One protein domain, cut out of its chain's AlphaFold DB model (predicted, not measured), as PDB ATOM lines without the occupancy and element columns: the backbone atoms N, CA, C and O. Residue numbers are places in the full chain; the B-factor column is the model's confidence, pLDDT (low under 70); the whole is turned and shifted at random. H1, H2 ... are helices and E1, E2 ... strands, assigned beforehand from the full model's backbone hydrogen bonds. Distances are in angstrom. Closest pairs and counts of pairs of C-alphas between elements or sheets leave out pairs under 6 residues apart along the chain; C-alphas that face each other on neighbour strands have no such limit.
ATOM      1  N   PHE A 111      32.448 -10.430  14.776       91.62
ATOM      2  CA  PHE A 111      33.589 -10.791  13.952       91.62
ATOM      3  C   PHE A 111      34.134  -9.528  13.294       91.62
ATOM      4  O   PHE A 111      33.377  -8.812  12.643       91.62
ATOM      5  N   SER A 112      35.434  -9.269  13.433       92.69
ATOM      6  CA  SER A 112      36.137  -8.317  12.567       92.69
ATOM      7  C   SER A 112      36.505  -9.044  11.283       92.69
ATOM      8  O   SER A 112      37.231 -10.036  11.339       92.69
ATOM      9  N   CYS A 113      35.964  -8.612  10.149       89.50
ATOM     10  CA  CYS A 113      36.096  -9.293   8.870       89.50
ATOM     11  C   CYS A 113      36.845  -8.417   7.870       89.50
ATOM     12  O   CYS A 113      36.389  -7.324   7.559       89.50
ATOM     13  N   THR A 114      37.924  -8.938   7.298       90.75
ATOM     14  CA  THR A 114      38.502  -8.437   6.049       90.75
ATOM     15  C   THR A 114      37.871  -9.212   4.902       90.75
ATOM     16  O   THR A 114      38.056 -10.428   4.810       90.75
ATOM     17  N   ILE A 115      37.091  -8.529   4.069       90.94
ATOM     18  CA  ILE A 115      36.340  -9.111   2.956       90.94
ATOM     19  C   ILE A 115      36.970  -8.628   1.653       90.94
ATOM     20  O   ILE A 115      37.129  -7.425   1.460       90.94
ATOM     21  N   SER A 116      37.280  -9.574   0.771       90.00
ATOM     22  CA  SER A 116      37.765  -9.329  -0.590       90.00
ATOM     23  C   SER A 116      36.702  -9.785  -1.575       90.00
ATOM     24  O   SER A 116      36.254 -10.935  -1.498       90.00
ATOM     25  N   ILE A 117      36.293  -8.909  -2.486       88.00
ATOM     26  CA  ILE A 117      35.290  -9.192  -3.516       88.00
ATOM     27  C   ILE A 117      35.933  -9.027  -4.886       88.00
ATOM     28  O   ILE A 117      36.445  -7.959  -5.205       88.00
ATOM     29  N   LEU A 118      35.838 -10.076  -5.700       84.31
ATOM     30  CA  LEU A 118      36.267 -10.088  -7.089       84.31
ATOM     31  C   LEU A 118      35.034 -10.067  -7.995       84.31
ATOM     32  O   LEU A 118      34.308 -11.065  -8.102       84.31
ATOM     33  N   GLN A 119      34.816  -8.925  -8.643       75.00
ATOM     34  CA  GLN A 119      33.741  -8.716  -9.606       75.00
ATOM     35  C   GLN A 119      34.303  -8.667 -11.033       75.00
ATOM     36  O   GLN A 119      35.326  -8.030 -11.287       75.00
ATOM     37  N   HIS A 120      33.619  -9.321 -11.972       68.94
ATOM     38  CA  HIS A 120      33.977  -9.298 -13.389       68.94
ATOM     39  C   HIS A 120      33.203  -8.178 -14.104       68.94
ATOM     40  O   HIS A 120      32.005  -8.295 -14.362       68.94
ATOM     41  N   GLU A 121      33.876  -7.070 -14.419       62.31
ATOM     42  CA  GLU A 121      33.337  -5.987 -15.244       62.31
ATOM     43  C   GLU A 121      33.714  -6.202 -16.721       62.31
ATOM     44  O   GLU A 121      34.746  -5.750 -17.227       62.31
ATOM     45  N   GLY A 122      32.839  -6.899 -17.453       57.91
ATOM     46  CA  GLY A 122      33.031  -7.175 -18.880       57.91
ATOM     47  C   GLY A 122      34.190  -8.139 -19.173       57.91
ATOM     48  O   GLY A 122      34.655  -8.861 -18.302       57.91
ATOM     49  N   LEU A 123      34.669  -8.164 -20.423       53.41
ATOM     50  CA  LEU A 123      35.604  -9.194 -20.914       53.41
ATOM     51  C   LEU A 123      37.043  -9.103 -20.365       53.41
ATOM     52  O   LEU A 123      37.835 -10.005 -20.633       53.41
ATOM     53  N   ILE A 124      37.430  -8.006 -19.697       52.06
ATOM     54  CA  ILE A 124      38.856  -7.700 -19.451       52.06
ATOM     55  C   ILE A 124      39.136  -7.080 -18.070       52.06
ATOM     56  O   ILE A 124      40.287  -7.088 -17.643       52.06
ATOM     57  N   HIS A 125      38.139  -6.537 -17.358       55.47
ATOM     58  CA  HIS A 125      38.386  -5.836 -16.092       55.47
ATOM     59  C   HIS A 125      37.865  -6.642 -14.904       55.47
ATOM     60  O   HIS A 125      36.665  -6.817 -14.719       55.47
ATOM     61  N   GLU A 126      38.794  -7.128 -14.087       67.25
ATOM     62  CA  GLU A 126      38.501  -7.638 -12.753       67.25
ATOM     63  C   GLU A 126      38.629  -6.479 -11.765       67.25
ATOM     64  O   GLU A 126      39.662  -5.805 -11.717       67.25
ATOM     65  N   VAL A 127      37.570  -6.226 -11.000       70.12
ATOM     66  CA  VAL A 127      37.592  -5.253  -9.909       70.12
ATOM     67  C   VAL A 127      37.745  -6.032  -8.610       70.12
ATOM     68  O   VAL A 127      36.868  -6.815  -8.246       70.12
ATOM     69  N   ASP A 128      38.878  -5.821  -7.945       81.56
ATOM     70  CA  ASP A 128      39.178  -6.373  -6.625       81.56
ATOM     71  C   ASP A 128      38.964  -5.283  -5.571       81.56
ATOM     72  O   ASP A 128      39.589  -4.216  -5.626       81.56
ATOM     73  N   VAL A 129      38.025  -5.519  -4.656       82.25
ATOM     74  CA  VAL A 129      37.669  -4.577  -3.592       82.25
ATOM     75  C   VAL A 129      37.855  -5.246  -2.241       82.25
ATOM     76  O   VAL A 129      37.106  -6.154  -1.877       82.25
ATOM     77  N   ASP A 130      38.811  -4.718  -1.479       86.88
ATOM     78  CA  ASP A 130      39.061  -5.086  -0.090       86.88
ATOM     79  C   ASP A 130      38.452  -4.055   0.861       86.88
ATOM     80  O   ASP A 130      38.678  -2.848   0.732       86.88
ATOM     81  N   PHE A 131      37.710  -4.521   1.862       85.81
ATOM     82  CA  PHE A 131      37.222  -3.672   2.945       85.81
ATOM     83  C   PHE A 131      37.105  -4.440   4.260       85.81
ATOM     84  O   PHE A 131      37.078  -5.671   4.299       85.81
ATOM     85  N   VAL A 132      37.049  -3.684   5.357       87.56
ATOM     86  CA  VAL A 132      36.909  -4.220   6.711       87.56
ATOM     87  C   VAL A 132      35.511  -3.900   7.234       87.56
ATOM     88  O   VAL A 132      35.075  -2.751   7.189       87.56
ATOM     89  N   GLU A 133      34.803  -4.911   7.729       90.25
ATOM     90  CA  GLU A 133      33.461  -4.785   8.306       90.25
ATOM     91  C   GLU A 133      33.384  -5.576   9.618       90.25
ATOM     92  O   GLU A 133      33.906  -6.687   9.713       90.25
ATOM     93  N   ILE A 134      32.701  -5.033  10.630       91.00
ATOM     94  CA  ILE A 134      32.349  -5.794  11.836       91.00
ATOM     95  C   ILE A 134      30.969  -6.414  11.638       91.00
ATOM     96  O   ILE A 134      29.967  -5.705  11.525       91.00
ATOM     97  N   ILE A 135      30.902  -7.744  11.639       90.31
ATOM     98  CA  ILE A 135      29.664  -8.493  11.415       90.31
ATOM     99  C   ILE A 135      29.252  -9.220  12.693       90.31
ATOM    100  O   ILE A 135      30.024  -9.961  13.299       90.31
ATOM    101  N   LYS A 136      27.986  -9.044  13.087       92.06
ATOM    102  CA  LYS A 136      27.371  -9.801  14.183       92.06
ATOM    103  C   LYS A 136      26.900 -11.157  13.684       92.06
ATOM    104  O   LYS A 136      25.969 -11.235  12.884       92.06
ATOM    105  N   ALA A 137      27.507 -12.220  14.195       90.69
ATOM    106  CA  ALA A 137      27.132 -13.587  13.884       90.69
ATOM    107  C   ALA A 137      27.289 -14.479  15.118       90.69
ATOM    108  O   ALA A 137      28.230 -14.366  15.893       90.69
ATOM    109  N   ILE A 138      26.366 -15.422  15.287       89.00
ATOM    110  CA  ILE A 138      26.425 -16.400  16.385       89.00
ATOM    111  C   ILE A 138      27.482 -17.490  16.155       89.00
ATOM    112  O   ILE A 138      27.808 -18.238  17.073       89.00
ATOM    113  N   SER A 139      27.983 -17.628  14.925       91.88
ATOM    114  CA  SER A 139      29.005 -18.605  14.555       91.88
ATOM    115  C   SER A 139      29.675 -18.235  13.224       91.88
ATOM    116  O   SER A 139      29.065 -17.523  12.416       91.88
ATOM    117  N   PRO A 140      30.866 -18.788  12.928       89.88
ATOM    118  CA  PRO A 140      31.512 -18.631  11.623       89.88
ATOM    119  C   PRO A 140      30.638 -19.134  10.466       89.88
ATOM    120  O   PRO A 140      30.618 -18.546   9.392       89.88
ATOM    121  N   ALA A 141      29.850 -20.191  10.689       92.50
ATOM    122  CA  ALA A 141      28.910 -20.690   9.688       92.50
ATOM    123  C   ALA A 141      27.815 -19.657   9.369       92.50
ATOM    124  O   ALA A 141      27.483 -19.464   8.203       92.50
ATOM    125  N   LYS A 142      27.293 -18.956  10.387       93.50
ATOM    126  CA  LYS A 142      26.282 -17.912  10.179       93.50
ATOM    127  C   LYS A 142      26.871 -16.656   9.530       93.50
ATOM    128  O   LYS A 142      26.183 -15.998   8.752       93.50
ATOM    129  N   LEU A 143      28.140 -16.352   9.809       92.50
ATOM    130  CA  LEU A 143      28.896 -15.319   9.100       92.50
ATOM    131  C   LEU A 143      29.000 -15.651   7.605       92.50
ATOM    132  O   LEU A 143      28.644 -14.821   6.772       92.50
ATOM    133  N   ILE A 144      29.421 -16.874   7.270       92.56
ATOM    134  CA  ILE A 144      29.536 -17.335   5.879       92.56
ATOM    135  C   ILE A 144      28.176 -17.294   5.177       92.56
ATOM    136  O   ILE A 144      28.106 -16.820   4.054       92.56
ATOM    137  N   GLU A 145      27.098 -17.732   5.831       92.56
ATOM    138  CA  GLU A 145      25.737 -17.648   5.279       92.56
ATOM    139  C   GLU A 145      25.335 -16.193   4.990       92.56
ATOM    140  O   GLU A 145      24.839 -15.891   3.912       92.56
ATOM    141  N   THR A 146      25.633 -15.271   5.911       91.31
ATOM    142  CA  THR A 146      25.343 -13.838   5.733       91.31
ATOM    143  C   THR A 146      26.101 -13.244   4.547       91.31
ATOM    144  O   THR A 146      25.544 -12.452   3.793       91.31
ATOM    145  N   LEU A 147      27.373 -13.610   4.376       91.94
ATOM    146  CA  LEU A 147      28.182 -13.157   3.243       91.94
ATOM    147  C   LEU A 147      27.754 -13.832   1.938       91.94
ATOM    148  O   LEU A 147      27.748 -13.190   0.890       91.94
ATOM    149  N   ALA A 148      27.333 -15.094   1.999       90.75
ATOM    150  CA  ALA A 148      26.849 -15.816   0.839       90.75
ATOM    151  C   ALA A 148      25.548 -15.218   0.293       90.75
ATOM    152  O   ALA A 148      25.430 -15.029  -0.914       90.75
ATOM    153  N   ASP A 149      24.618 -14.851   1.175       90.25
ATOM    154  CA  ASP A 149      23.375 -14.173   0.797       90.25
ATOM    155  C   ASP A 149      23.638 -12.811   0.136       90.25
ATOM    156  O   ASP A 149      22.869 -12.387  -0.725       90.25
ATOM    157  N   ARG A 150      24.722 -12.122   0.524       89.38
ATOM    158  CA  ARG A 150      25.101 -10.820  -0.044       89.38
ATOM    159  C   ARG A 150      25.820 -10.940  -1.386       89.38
ATOM    160  O   ARG A 150      25.570 -10.121  -2.259       89.38
ATOM    161  N   TYR A 151      26.723 -11.912  -1.534       87.75
ATOM    162  CA  TYR A 151      27.729 -11.878  -2.604       87.75
ATOM    163  C   TYR A 151      27.765 -13.120  -3.500       87.75
ATOM    164  O   TYR A 151      28.204 -13.010  -4.641       87.75
ATOM    165  N   SER A 152      27.293 -14.292  -3.059       82.50
ATOM    166  CA  SER A 152      27.497 -15.552  -3.806       82.50
ATOM    167  C   SER A 152      26.763 -15.641  -5.147       82.50
ATOM    168  O   SER A 152      27.022 -16.557  -5.922       82.50
ATOM    169  N   LEU A 153      25.829 -14.730  -5.426       78.81
ATOM    170  CA  LEU A 153      25.163 -14.647  -6.729       78.81
ATOM    171  C   LEU A 153      25.926 -13.761  -7.723       78.81
ATOM    172  O   LEU A 153      25.792 -13.938  -8.932       78.81
ATOM    173  N   GLU A 154      26.711 -12.810  -7.220       75.75
ATOM    174  CA  GLU A 154      27.208 -11.677  -8.005       75.75
ATOM    175  C   GLU A 154      28.733 -11.602  -8.063       75.75
ATOM    176  O   GLU A 154      29.273 -11.012  -8.994       75.75
ATOM    177  N   ALA A 155      29.455 -12.232  -7.138       83.50
ATOM    178  CA  ALA A 155      30.908 -12.144  -7.113       83.50
ATOM    179  C   ALA A 155      31.573 -13.381  -6.509       83.50
ATOM    180  O   ALA A 155      31.010 -14.096  -5.674       83.50
ATOM    181  N   SER A 156      32.830 -13.600  -6.899       89.44
ATOM    182  CA  SER A 156      33.723 -14.431  -6.096       89.44
ATOM    183  C   SER A 156      34.167 -13.609  -4.890       89.44
ATOM    184  O   SER A 156      34.434 -12.418  -5.018       89.44
ATOM    185  N   TRP A 157      34.248 -14.216  -3.710       92.69
ATOM    186  CA  TRP A 157      34.587 -13.479  -2.498       92.69
ATOM    187  C   TRP A 157      35.397 -14.327  -1.525       92.69
ATOM    188  O   TRP A 157      35.315 -15.558  -1.496       92.69
ATOM    189  N   SER A 158      36.195 -13.669  -0.698       93.62
ATOM    190  CA  SER A 158      36.855 -14.298   0.436       93.62
ATOM    191  C   SER A 158      36.737 -13.445   1.678       93.62
ATOM    192  O   SER A 158      36.609 -12.231   1.595       93.62
ATOM    193  N   VAL A 159      36.777 -14.094   2.834       93.19
ATOM    194  CA  VAL A 159      36.774 -13.416   4.122       93.19
ATOM    195  C   VAL A 159      37.840 -14.016   5.019       93.19
ATOM    196  O   VAL A 159      37.962 -15.239   5.114       93.19
ATOM    197  N   ASN A 160      38.576 -13.145   5.698       94.00
ATOM    198  CA  ASN A 160      39.361 -13.477   6.876       94.00
ATOM    199  C   ASN A 160      38.709 -12.773   8.062       94.00
ATOM    200  O   ASN A 160      38.595 -11.553   8.074       94.00
ATOM    201  N   ALA A 161      38.227 -13.543   9.028       93.25
ATOM    202  CA  ALA A 161      37.467 -13.038  10.153       93.25
ATOM    203  C   ALA A 161      38.130 -13.418  11.472       93.25
ATOM    204  O   ALA A 161      38.489 -14.573  11.674       93.25
ATOM    205  N   ARG A 162      38.229 -12.462  12.390       93.00
ATOM    206  CA  ARG A 162      38.642 -12.684  13.775       93.00
ATOM    207  C   ARG A 162      37.429 -12.550  14.680       93.00
ATOM    208  O   ARG A 162      36.761 -11.520  14.642       93.00
ATOM    209  N   ASP A 163      37.144 -13.566  15.484       92.50
ATOM    210  CA  ASP A 163      36.065 -13.496  16.469       92.50
ATOM    211  C   ASP A 163      36.489 -12.775  17.760       92.50
ATOM    212  O   ASP A 163      37.658 -12.447  17.976       92.50
ATOM    213  N   TRP A 164      35.524 -12.534  18.646       89.25
ATOM    214  CA  TRP A 164      35.742 -11.870  19.936       89.25
ATOM    215  C   TRP A 164      36.648 -12.637  20.907       89.25
ATOM    216  O   TRP A 164      37.101 -12.064  21.900       89.25
ATOM    217  N   THR A 165      36.919 -13.919  20.650       89.44
ATOM    218  CA  THR A 165      37.888 -14.716  21.418       89.44
ATOM    219  C   THR A 165      39.304 -14.612  20.851       89.44
ATOM    220  O   THR A 165      40.250 -15.096  21.470       89.44
ATOM    221  N   GLY A 166      39.452 -13.957  19.696       87.25
ATOM    222  CA  GLY A 166      40.702 -13.835  18.958       87.25
ATOM    223  C   GLY A 166      40.969 -14.999  18.006       87.25
ATOM    224  O   GLY A 166      42.062 -15.061  17.450       87.25
ATOM    225  N   ALA A 167      40.021 -15.921  17.805       89.44
ATOM    226  CA  ALA A 167      40.206 -17.010  16.854       89.44
ATOM    227  C   ALA A 167      39.941 -16.536  15.421       89.44
ATOM    228  O   ALA A 167      39.017 -15.762  15.156       89.44
ATOM    229  N   GLU A 168      40.766 -17.020  14.496       92.00
ATOM    230  CA  GLU A 168      40.715 -16.657  13.084       92.00
ATOM    231  C   GLU A 168      39.965 -17.704  12.259       92.00
ATOM    232  O   GLU A 168      40.135 -18.914  12.427       92.00
ATOM    233  N   HIS A 169      39.164 -17.222  11.316       92.12
ATOM    234  CA  HIS A 169      38.332 -18.009  10.419       92.12
ATOM    235  C   HIS A 169      38.531 -17.491   9.000       92.12
ATOM    236  O   HIS A 169      38.402 -16.296   8.753       92.12
ATOM    237  N   SER A 170      38.822 -18.378   8.051       93.19
ATOM    238  CA  SER A 170      38.968 -18.005   6.643       93.19
ATOM    239  C   SER A 170      37.995 -18.794   5.782       93.19
ATOM    240  O   SER A 170      37.808 -19.998   5.974       93.19
ATOM    241  N   HIS A 171      37.373 -18.117   4.823       94.31
ATOM    242  CA  HIS A 171      36.499 -18.744   3.844       94.31
ATOM    243  C   HIS A 171      36.700 -18.129   2.463       94.31
ATOM    244  O   HIS A 171      36.984 -16.940   2.328       94.31
ATOM    245  N   LYS A 172      36.544 -18.958   1.428       92.75
ATOM    246  CA  LYS A 172      36.633 -18.550   0.028       92.75
ATOM    247  C   LYS A 172      35.472 -19.149  -0.747       92.75
ATOM    248  O   LYS A 172      35.299 -20.368  -0.751       92.75
ATOM    249  N   HIS A 173      34.745 -18.290  -1.438       90.50
ATOM    250  CA  HIS A 173      33.703 -18.636  -2.380       90.50
ATOM    251  C   HIS A 173      34.147 -18.228  -3.786       90.50
ATOM    252  O   HIS A 173      34.603 -17.108  -4.010       90.50
ATOM    253  N   LYS A 174      34.025 -19.148  -4.741       88.69
ATOM    254  CA  LYS A 174      34.290 -18.880  -6.155       88.69
ATOM    255  C   LYS A 174      33.021 -19.122  -6.946       88.69
ATOM    256  O   LYS A 174      32.398 -20.172  -6.770       88.69
ATOM    257  N   LEU A 175      32.698 -18.189  -7.832       85.19
ATOM    258  CA  LEU A 175      31.659 -18.400  -8.828       85.19
ATOM    259  C   LEU A 175      32.041 -19.552  -9.759       85.19
ATOM    260  O   LEU A 175      33.218 -19.813 -10.026       85.19
ATOM    261  N   THR A 176      31.022 -20.252 -10.245       82.94
ATOM    262  CA  THR A 176      31.197 -21.240 -11.305       82.94
ATOM    263  C   THR A 176      31.379 -20.532 -12.652       82.94
ATOM    264  O   THR A 176      30.884 -19.411 -12.817       82.94
ATOM    265  N   PRO A 177      32.054 -21.163 -13.629       79.38
ATOM    266  CA  PRO A 177      32.196 -20.606 -14.973       79.38
ATOM    267  C   PRO A 177      30.857 -20.193 -15.596       79.38
ATOM    268  O   PRO A 177      30.753 -19.108 -16.152       79.38
ATOM    269  N   GLU A 178      29.804 -20.992 -15.403       81.88
ATOM    270  CA  GLU A 178      28.468 -20.702 -15.936       81.88
ATOM    271  C   GLU A 178      27.864 -19.411 -15.360       81.88
ATOM    272  O   GLU A 178      27.141 -18.697 -16.051       81.88
ATOM    273  N   SER A 179      28.156 -19.098 -14.094       79.50
ATOM    274  CA  SER A 179      27.680 -17.869 -13.451       79.50
ATOM    275  C   SER A 179      28.461 -16.645 -13.922       79.50
ATOM    276  O   SER A 179      27.882 -15.570 -14.045       79.50
ATOM    277  N   ILE A 180      29.755 -16.806 -14.214       77.00
ATOM    278  CA  ILE A 180      30.587 -15.745 -14.794       77.00
ATOM    279  C   ILE A 180      30.095 -15.414 -16.210       77.00
ATOM    280  O   ILE A 180      29.884 -14.245 -16.529       77.00
ATOM    281  N   ASP A 181      29.820 -16.432 -17.029       78.56
ATOM    282  CA  ASP A 181      29.280 -16.243 -18.380       78.56
ATOM    283  C   ASP A 181      27.924 -15.516 -18.348       78.56
ATOM    284  O   ASP A 181      27.718 -14.540 -19.070       78.56
ATOM    285  N   ALA A 182      27.028 -15.911 -17.437       79.19
ATOM    286  CA  ALA A 182      25.739 -15.244 -17.256       79.19
ATOM    287  C   ALA A 182      25.876 -13.765 -16.841       79.19
ATOM    288  O   ALA A 182      25.072 -12.925 -17.254       79.19
ATOM    289  N   GLN A 183      26.890 -13.420 -16.039       74.69
ATOM    290  CA  GLN A 183      27.177 -12.027 -15.690       74.69
ATOM    291  C   GLN A 183      27.674 -11.225 -16.890       74.69
ATOM    292  O   GLN A 183      27.206 -10.104 -17.103       74.69
ATOM    293  N   HIS A 184      28.575 -11.791 -17.697       75.88
ATOM    294  CA  HIS A 184      29.049 -11.142 -18.918       75.88
ATOM    295  C   HIS A 184      27.895 -10.842 -19.881       75.88
ATOM    296  O   HIS A 184      27.767  -9.703 -20.331       75.88
ATOM    297  N   GLU A 185      27.009 -11.815 -20.121       80.06
ATOM    298  CA  GLU A 185      25.821 -11.627 -20.964       80.06
ATOM    299  C   GLU A 185      24.906 -10.510 -20.427       80.06
ATOM    300  O   GLU A 185      24.409  -9.671 -21.185       80.06
ATOM    301  N   ALA A 186      24.699 -10.456 -19.107       79.62
ATOM    302  CA  ALA A 186      23.872  -9.428 -18.479       79.62
ATOM    303  C   ALA A 186      24.481  -8.021 -18.608       79.62
ATOM    304  O   ALA A 186      23.751  -7.056 -18.865       79.62
ATOM    305  N   ILE A 187      25.801  -7.892 -18.454       74.81
ATOM    306  CA  ILE A 187      26.525  -6.622 -18.602       74.81
ATOM    307  C   ILE A 187      26.496  -6.160 -20.061       74.81
ATOM    308  O   ILE A 187      26.176  -4.998 -20.321       74.81
ATOM    309  N   GLU A 188      26.754  -7.054 -21.018       77.81
ATOM    310  CA  GLU A 188      26.698  -6.744 -22.450       77.81
ATOM    311  C   GLU A 188      25.296  -6.264 -22.858       77.81
ATOM    312  O   GLU A 188      25.145  -5.208 -23.477       77.81
ATOM    313  N   ALA A 189      24.243  -6.955 -22.408       79.94
ATOM    314  CA  ALA A 189      22.862  -6.546 -22.658       79.94
ATOM    315  C   ALA A 189      22.536  -5.153 -22.081       79.94
ATOM    316  O   ALA A 189      21.761  -4.392 -22.671       79.94
ATOM    317  N   GLN A 190      23.112  -4.791 -20.930       77.19
ATOM    318  CA  GLN A 190      22.966  -3.449 -20.363       77.19
ATOM    319  C   GLN A 190      23.752  -2.393 -21.149       77.19
ATOM    320  O   GLN A 190      23.248  -1.282 -21.328       77.19
ATOM    321  N   GLN A 191      24.953  -2.716 -21.632       75.06
ATOM    322  CA  GLN A 191      25.758  -1.811 -22.455       75.06
ATOM    323  C   GLN A 191      25.078  -1.512 -23.796       75.06
ATOM    324  O   GLN A 191      24.990  -0.343 -24.170       75.06
ATOM    325  N   ILE A 192      24.508  -2.527 -24.457       75.38
ATOM    326  CA  ILE A 192      23.724  -2.361 -25.694       75.38
ATOM    327  C   ILE A 192      22.518  -1.443 -25.451       75.38
ATOM    328  O   ILE A 192      22.298  -0.485 -26.186       75.38
ATOM    329  N   LYS A 193      21.769  -1.652 -24.361       74.25
ATOM    330  CA  LYS A 193      20.657  -0.750 -24.014       74.25
ATOM    331  C   LYS A 193      21.119   0.688 -23.773       74.25
ATOM    332  O   LYS A 193      20.408   1.623 -24.124       74.25
ATOM    333  N   ARG A 194      22.286   0.898 -23.157       69.00
ATOM    334  CA  ARG A 194      22.819   2.250 -22.921       69.00
ATOM    335  C   ARG A 194      23.248   2.932 -24.223       69.00
ATOM    336  O   ARG A 194      22.981   4.123 -24.373       69.00
ATOM    337  N   SER A 195      23.855   2.202 -25.160       65.00
ATOM    338  CA  SER A 195      24.272   2.757 -26.453       65.00
ATOM    339  C   SER A 195      23.080   3.101 -27.354       65.00
ATOM    340  O   SER A 195      23.087   4.154 -27.991       65.00
ATOM    341  N   GLU A 196      22.005   2.306 -27.324       63.84
ATOM    342  CA  GLU A 196      20.752   2.607 -28.036       63.84
ATOM    343  C   GLU A 196      20.109   3.927 -27.577       63.84
ATOM    344  O   GLU A 196      19.547   4.659 -28.390       63.84
ATOM    345  N   PHE A 197      20.224   4.280 -26.292       56.28
ATOM    346  CA  PHE A 197      19.691   5.541 -25.762       56.28
ATOM    347  C   PHE A 197      20.594   6.757 -26.013       56.28
ATOM    348  O   PHE A 197      20.094   7.881 -26.066       56.28
TER     349      PHE A 197
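What this domain is: This is residues 111 to 197 of the 205 residues of the protein "Uncharacterized membrane-anchored protein YhcB, DUF1043 family" of Pseudovibrio sp. Tun.PSC04-5.I4 (UniProt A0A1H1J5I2). A long, twisted sheet of four strands has the short helix H1 packed on one face, making two layers, while the long helix H2 reaches away from one end of the sheet as an arm and only grazes it with residues 180 to 188. The 87 printed residues hold four named strands and two named helices in the order E1, E2, H1, E3, E4, H2; the sheet runs E2, E1, E3, E4, all antiparallel, and the class is mixed, helices and strands. The whole is loose, with a radius of gyration of the C-alphas of 15.7 A, and spans 55 by 21 by 20 A, a rod.

Where its parts are: E1, residues 111 to 121, begins at C-alpha 111 (33.589, -10.791, 13.952) and measures 29.6 A. E2, residues 125 to 136, measures 32.5 A and bends by 58 degrees at residue 132. E3 is residues 156 to 163, 22.7 A, and E4 is residues 168 to 173, 17.1 A. H1, residues 140 to 151, measures 16.2 A. H2, residues 177 to 197, measures 30.9 A and ends at C-alpha 197 (19.691, 5.541, -25.762).

How they stand to each other: E1 and E2 form a hairpin, with N 113 and O 133 2.9 A apart, within hydrogen-bond range. Inner strands E1 and E3 are antiparallel at 172 degrees, with N 114 and O 160 at 2.8 A. E3 and E4 form the other hairpin, with N 161 and O 169 at 2.8 A. E2, H1 and E3 make a split strand-helix-strand unit, two strands running the same way with E1 between them, and its crossover is right-handed. H1 is on the sheet; its closest C-alphas to E4 are those of Pro 140 and His 169, 7.0 A apart. The closest C-alphas of E1 and H2 are those of His 120 and Ile 180, 7.4 A apart. H1 and H2 are apart. In both helices every O i to N i+4 pair is within hydrogen-bond range.

The domain as a whole: The C-alphas of Thr 165 and Glu 196, the two farthest apart, are 55.1 A from each other. Residues 192 to 197, which belong to H2, stand free. The printed part has no cut, and its five links are tight. Mean pLDDT of the printed part is 83.2; residues 120 to 126 and 194 to 197 are under 70.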